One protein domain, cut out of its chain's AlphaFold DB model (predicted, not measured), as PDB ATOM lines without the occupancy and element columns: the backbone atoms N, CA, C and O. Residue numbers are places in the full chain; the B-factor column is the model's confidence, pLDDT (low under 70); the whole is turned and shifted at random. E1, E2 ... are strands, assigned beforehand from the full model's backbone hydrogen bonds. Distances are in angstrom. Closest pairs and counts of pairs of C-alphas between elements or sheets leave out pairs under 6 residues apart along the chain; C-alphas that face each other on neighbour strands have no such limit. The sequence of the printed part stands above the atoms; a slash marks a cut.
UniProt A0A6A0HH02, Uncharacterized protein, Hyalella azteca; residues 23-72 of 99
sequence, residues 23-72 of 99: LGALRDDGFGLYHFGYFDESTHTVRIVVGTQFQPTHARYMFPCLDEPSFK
ATOM      1  N   LEU A  23       2.373  40.740  41.136       95.88
ATOM      2  CA  LEU A  23       2.794  41.224  39.828       95.88
ATOM      3  C   LEU A  23       4.072  40.484  39.432       95.88
ATOM      4  O   LEU A  23       4.884  40.137  40.290       95.88
ATOM      5  N   GLY A  24       4.250  40.256  38.137       91.56
ATOM      6  CA  GLY A  24       5.424  39.595  37.583       91.56
ATOM      7  C   GLY A  24       5.670  40.048  36.150       91.56
ATOM      8  O   GLY A  24       4.743  40.475  35.461       91.56
ATOM      9  N   ALA A  25       6.925  39.977  35.718       92.31
ATOM     10  CA  ALA A  25       7.296  40.232  34.334       92.31
ATOM     11  C   ALA A  25       7.092  38.971  33.483       92.31
ATOM     12  O   ALA A  25       7.269  37.852  33.970       92.31
ATOM     13  N   LEU A  26       6.757  39.161  32.203       94.50
ATOM     14  CA  LEU A  26       6.846  38.079  31.225       94.50
ATOM     15  C   LEU A  26       8.311  37.686  31.052       94.50
ATOM     16  O   LEU A  26       9.183  38.550  30.975       94.50
ATOM     17  N   ARG A  27       8.561  36.382  30.997       96.19
ATOM     18  CA  ARG A  27       9.898  35.826  30.785       96.19
ATOM     19  C   ARG A  27      10.189  35.645  29.296       96.19
ATOM     20  O   ARG A  27       9.270  35.621  28.478       96.19
ATOM     21  N   ASP A  28      11.456  35.462  28.963       96.06
ATOM     22  CA  ASP A  28      11.974  35.228  27.610       96.06
ATOM     23  C   ASP A  28      12.806  33.932  27.510       96.06
ATOM     24  O   ASP A  28      13.358  33.617  26.459       96.06
ATOM     25  N   ASP A  29      12.852  33.142  28.588       94.50
ATOM     26  CA  ASP A  29      13.664  31.926  28.714       94.50
ATOM     27  C   ASP A  29      12.887  30.620  28.490       94.50
ATOM     28  O   ASP A  29      13.417  29.528  28.688       94.50
ATOM     29  N   GLY A  30      11.621  30.720  28.075       95.19
ATOM     30  CA  GLY A  30      10.782  29.563  27.760       95.19
ATOM     31  C   GLY A  30      10.168  28.850  28.967       95.19
ATOM     32  O   GLY A  30       9.554  27.800  28.787       95.19
ATOM     33  N   PHE A  31      10.299  29.388  30.185       96.62
ATOM     34  CA  PHE A  31       9.747  28.791  31.405       96.62
ATOM     35  C   PHE A  31       8.706  29.688  32.075       96.62
ATOM     36  O   PHE A  31       8.726  30.908  31.942       96.62
ATOM     37  N   GLY A  32       7.789  29.093  32.843       96.94
ATOM     38  CA  GLY A  32       6.734  29.844  33.522       96.94
ATOM     39  C   GLY A  32       5.771  30.468  32.519       96.94
ATOM     40  O   GLY A  32       5.355  29.790  31.583       96.94
ATOM     41  N   LEU A  33       5.416  31.738  32.721       97.31
ATOM     42  CA  LEU A  33       4.718  32.562  31.733       97.31
ATOM     43  C   LEU A  33       5.761  33.361  30.943       97.31
ATOM     44  O   LEU A  33       6.442  34.223  31.503       97.31
ATOM     45  N   TYR A  34       5.879  33.073  29.652       97.50
ATOM     46  CA  TYR A  34       6.910  33.645  28.792       97.50
ATOM     47  C   TYR A  34       6.328  34.125  27.467       97.50
ATOM     48  O   TYR A  34       5.216  33.750  27.087       97.50
ATOM     49  N   HIS A  35       7.080  34.963  26.760       96.94
ATOM     50  CA  HIS A  35       6.728  35.412  25.423       96.94
ATOM     51  C   HIS A  35       7.735  34.928  24.383       96.94
ATOM     52  O   HIS A  35       8.915  34.744  24.665       96.94
ATOM     53  N   PHE A  36       7.266  34.753  23.153       95.88
ATOM     54  CA  PHE A  36       8.108  34.457  22.001       95.88
ATOM     55  C   PHE A  36       7.518  35.086  20.739       95.88
ATOM     56  O   PHE A  36       6.317  35.355  20.659       95.88
ATOM     57  N   GLY A  37       8.385  35.374  19.770       95.56
ATOM     58  CA  GLY A  37       8.003  35.949  18.487       95.56
ATOM     59  C   GLY A  37       7.930  34.889  17.396       95.56
ATOM     60  O   GLY A  37       8.763  33.986  17.357       95.56
ATOM     61  N   TYR A  38       6.975  35.029  16.482       95.25
ATOM     62  CA  TYR A  38       6.990  34.327  15.201       95.25
ATOM     63  C   TYR A  38       6.795  35.328  14.062       95.25
ATOM     64  O   TYR A  38       6.174  36.376  14.248       95.25
ATOM     65  N   PHE A  39       7.348  35.025  12.892       97.50
ATOM     66  CA  PHE A  39       7.128  35.838  11.702       97.50
ATOM     67  C   PHE A  39       5.787  35.462  11.069       97.50
ATOM     68  O   PHE A  39       5.552  34.296  10.754       97.50
ATOM     69  N   ASP A  40       4.894  36.438  10.932       95.69
ATOM     70  CA  ASP A  40       3.611  36.261  10.260       95.69
ATOM     71  C   ASP A  40       3.770  36.638   8.784       95.69
ATOM     72  O   ASP A  40       3.868  37.817   8.442       95.69
ATOM     73  N   GLU A  41       3.799  35.626   7.916       95.75
ATOM     74  CA  GLU A  41       3.920  35.794   6.462       95.75
ATOM     75  C   GLU A  41       2.773  36.622   5.867       95.75
ATOM     76  O   GLU A  41       2.963  37.304   4.867       95.75
ATOM     77  N   SER A  42       1.583  36.605   6.479       95.06
ATOM     78  CA  SER A  42       0.421  37.324   5.942       95.06
ATOM     79  C   SER A  42       0.505  38.832   6.160       95.06
ATOM     80  O   SER A  42       0.028  39.610   5.333       95.06
ATOM     81  N   THR A  43       1.117  39.255   7.266       94.38
ATOM     82  CA  THR A  43       1.272  40.671   7.614       94.38
ATOM     83  C   THR A  43       2.698  41.179   7.409       94.38
ATOM     84  O   THR A  43       2.924  42.376   7.546       94.38
ATOM     85  N   HIS A  44       3.654  40.298   7.090       95.88
ATOM     86  CA  HIS A  44       5.093  40.575   7.018       95.88
ATOM     87  C   HIS A  44       5.655  41.232   8.291       95.88
ATOM     88  O   HIS A  44       6.523  42.105   8.241       95.88
ATOM     89  N   THR A  45       5.163  40.814   9.460       96.25
ATOM     90  CA  THR A  45       5.584  41.360  10.762       96.25
ATOM     91  C   THR A  45       5.851  40.260  11.775       96.25
ATOM     92  O   THR A  45       5.194  39.221  11.760       96.25
ATOM     93  N   VAL A  46       6.738  40.523  12.736       96.44
ATOM     94  CA  VAL A  46       6.874  39.662  13.918       96.44
ATOM     95  C   VAL A  46       5.673  39.867  14.838       96.44
ATOM     96  O   VAL A  46       5.374  40.991  15.243       96.44
ATOM     97  N   ARG A  47       4.996  38.776  15.193       94.69
ATOM     98  CA  ARG A  47       3.902  38.758  16.167       94.69
ATOM     99  C   ARG A  47       4.354  38.091  17.452       94.69
ATOM    100  O   ARG A  47       5.091  37.110  17.426       94.69
ATOM    101  N   ILE A  48       3.894  38.635  18.575       94.69
ATOM    102  CA  ILE A  48       4.212  38.125  19.908       94.69
ATOM    103  C   ILE A  48       3.109  37.179  20.372       94.69
ATOM    104  O   ILE A  48       1.923  37.499  20.296       94.69
ATOM    105  N   VAL A  49       3.525  36.031  20.894       95.94
ATOM    106  CA  VAL A  49       2.677  35.070  21.595       95.94
ATOM    107  C   VAL A  49       3.138  35.004  23.041       95.94
ATOM    108  O   VAL A  49       4.336  35.038  23.318       95.94
ATOM    109  N   VAL A  50       2.182  34.900  23.958       97.12
ATOM    110  CA  VAL A  50       2.440  34.593  25.366       97.12
ATOM    111  C   VAL A  50       1.992  33.161  25.618       97.12
ATOM    112  O   VAL A  50       0.856  32.802  25.308       97.12
ATOM    113  N   GLY A  51       2.892  32.345  26.155       97.00
ATOM    114  CA  GLY A  51       2.670  30.932  26.432       97.00
ATOM    115  C   GLY A  51       3.104  30.551  27.841       97.00
ATOM    116  O   GLY A  51       3.746  31.326  28.551       97.00
ATOM    117  N   THR A  52       2.740  29.336  28.248       97.62
ATOM    118  CA  THR A  52       3.102  28.789  29.558       97.62
ATOM    119  C   THR A  52       3.819  27.454  29.436       97.62
ATOM    120  O   THR A  52       3.328  26.563  28.746       97.62
ATOM    121  N   GLN A  53       4.920  27.286  30.166       97.88
ATOM    122  CA  GLN A  53       5.626  26.014  30.335       97.88
ATOM    123  C   GLN A  53       5.959  25.823  31.816       97.88
ATOM    124  O   GLN A  53       6.904  26.410  32.342       97.88
ATOM    125  N   PHE A  54       5.159  25.008  32.505       98.06
ATOM    126  CA  PHE A  54       5.245  24.877  33.965       98.06
ATOM    127  C   PHE A  54       6.049  23.679  34.454       98.06
ATOM    128  O   PHE A  54       6.539  23.711  35.578       98.06
ATOM    129  N   GLN A  55       6.221  22.633  33.645       96.44
ATOM    130  CA  GLN A  55       6.993  21.476  34.089       96.44
ATOM    131  C   GLN A  55       8.494  21.828  34.175       96.44
ATOM    132  O   GLN A  55       9.004  22.487  33.260       96.44
ATOM    133  N   PRO A  56       9.214  21.356  35.215       96.44
ATOM    134  CA  PRO A  56       8.713  20.586  36.365       96.44
ATOM    135  C   PRO A  56       8.183  21.433  37.529       96.44
ATOM    136  O   PRO A  56       7.297  20.967  38.236       96.44
ATOM    137  N   THR A  57       8.724  22.632  37.737       96.69
ATOM    138  CA  THR A  57       8.500  23.449  38.945       96.69
ATOM    139  C   THR A  57       8.455  24.946  38.619       96.69
ATOM    140  O   THR A  57       8.965  25.783  39.364       96.69
ATOM    141  N   HIS A  58       7.901  25.294  37.458       97.12
ATOM    142  CA  HIS A  58       7.875  26.658  36.929       97.12
ATOM    143  C   HIS A  58       6.491  27.316  36.993       97.12
ATOM    144  O   HIS A  58       6.374  28.491  36.643       97.12
ATOM    145  N   ALA A  59       5.444  26.631  37.477       97.31
ATOM    146  CA  ALA A  59       4.151  27.285  37.728       97.31
ATOM    147  C   ALA A  59       4.312  28.437  38.734       97.31
ATOM    148  O   ALA A  59       3.757  29.521  38.539       97.31
ATOM    149  N   ARG A  60       5.191  28.243  39.730       96.00
ATOM    150  CA  ARG A  60       5.570  29.256  40.729       96.00
ATOM    151  C   ARG A  60       6.186  30.538  40.152       96.00
ATOM    152  O   ARG A  60       6.279  31.527  40.873       96.00
ATOM    153  N   TYR A  61       6.628  30.539  38.890       95.44
ATOM    154  CA  TYR A  61       7.091  31.754  38.208       95.44
ATOM    155  C   TYR A  61       5.942  32.600  37.658       95.44
ATOM    156  O   TYR A  61       6.136  33.790  37.432       95.44
ATOM    157  N   MET A  62       4.762  32.011  37.442       95.44
ATOM    158  CA  MET A  62       3.579  32.742  36.992       95.44
ATOM    159  C   MET A  62       2.696  33.179  38.161       95.44
ATOM    160  O   MET A  62       2.242  34.317  38.164       95.44
ATOM    161  N   PHE A  63       2.414  32.295  39.120       95.75
ATOM    162  CA  PHE A  63       1.546  32.609  40.257       95.75
ATOM    163  C   PHE A  63       1.983  31.862  41.528       95.75
ATOM    164  O   PHE A  63       2.497  30.747  41.432       95.75
ATOM    165  N   PRO A  64       1.787  32.435  42.733       95.94
ATOM    166  CA  PRO A  64       2.079  31.740  43.983       95.94
ATOM    167  C   PRO A  64       1.177  30.511  44.150       95.94
ATOM    168  O   PRO A  64      -0.047  30.630  44.209       95.94
ATOM    169  N   CYS A  65       1.778  29.327  44.244       96.19
ATOM    170  CA  CYS A  65       1.061  28.069  44.426       96.19
ATOM    171  C   CYS A  65       1.916  27.013  45.137       96.19
ATOM    172  O   CYS A  65       3.140  27.131  45.222       96.19
ATOM    173  N   LEU A  66       1.259  25.952  45.616       96.31
ATOM    174  CA  LEU A  66       1.916  24.728  46.076       96.31
ATOM    175  C   LEU A  66       2.341  23.908  44.850       96.31
ATOM    176  O   LEU A  66       1.607  23.055  44.365       96.31
ATOM    177  N   ASP A  67       3.502  24.247  44.299       96.75
ATOM    178  CA  ASP A  67       3.997  23.747  43.011       96.75
ATOM    179  C   ASP A  67       4.715  22.393  43.142       96.75
ATOM    180  O   ASP A  67       5.905  22.264  42.841       96.75
ATOM    181  N   GLU A  68       3.981  21.397  43.644       96.62
ATOM    182  CA  GLU A  68       4.375  19.987  43.634       96.62
ATOM    183  C   GLU A  68       3.230  19.120  43.075       96.62
ATOM    184  O   GLU A  68       2.062  19.375  43.381       96.62
ATOM    185  N   PRO A  69       3.520  18.058  42.297       95.75
ATOM    186  CA  PRO A  69       2.488  17.273  41.605       95.75
ATOM    187  C   PRO A  69       1.445  16.593  42.508       95.75
ATOM    188  O   PRO A  69       0.358  16.236  42.046       95.75
ATOM    189  N   SER A  70       1.778  16.370  43.781       97.81
ATOM    190  CA  SER A  70       0.899  15.769  44.790       97.81
ATOM    191  C   SER A  70      -0.255  16.695  45.198       97.81
ATOM    192  O   SER A  70      -1.331  16.203  45.540       97.81
ATOM    193  N   PHE A  71      -0.086  18.019  45.100       96.75
ATOM    194  CA  PHE A  71      -1.096  19.015  45.473       96.75
ATOM    195  C   PHE A  71      -2.061  19.319  44.318       96.75
ATOM    196  O   PHE A  71      -2.123  20.430  43.790       96.75
ATOM    197  N   LYS A  72      -2.848  18.319  43.911       97.31
ATOM    198  CA  LYS A  72      -3.867  18.500  42.866       97.31
ATOM    199  C   LYS A  72      -4.983  19.441  43.333       97.31
ATOM    200  O   LYS A  72      -5.504  19.304  44.436       97.31
TER     201      LYS A  72
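AT A GLANCE: This is residues 23 to 72 of the 99 residues of an uncharacterized protein of Hyalella azteca (UniProt A0A6A0HH02). With little regular structure, the domain is a long, twisted hairpin of two strands, E1 and E2, with unnamed chain at its open end. There residues 23 to 31 lead into E1 and residues 54 to 72 run on beyond E2, away from the turn at residues 41 to 44. The printed part has 50 residues, 18 of them in the two named strands, with no named helix; the class is all strand, in one antiparallel sheet of order E1 - E2. It is loose, with a radius of gyration of the C-alphas of 14.0 A, and a rod spanning 45 by 21 by 15 A.

IN THESE COORDINATES: E1, residues 32 to 40, begins at C-alpha 32 (6.734, 29.844, 33.522) and is 24.3 A long. E2, residues 45 to 53, is 24.9 A long and ends at C-alpha 53 (5.626, 26.014, 30.335).

HOW THE PARTS SIT: E1 and E2 form a hairpin, antiparallel at 154 degrees between their directions. N 32 and O 53, 2.9 A, are within hydrogen-bond range, as are N 47 and O 38, 2.8 A.

THE WHOLE: The farthest C-alphas, of His 44 and Ser 70, are 45.4 A apart. The printed part has no cut, the link E1 to E2 is tight, and no printed residue is under pLDDT 70.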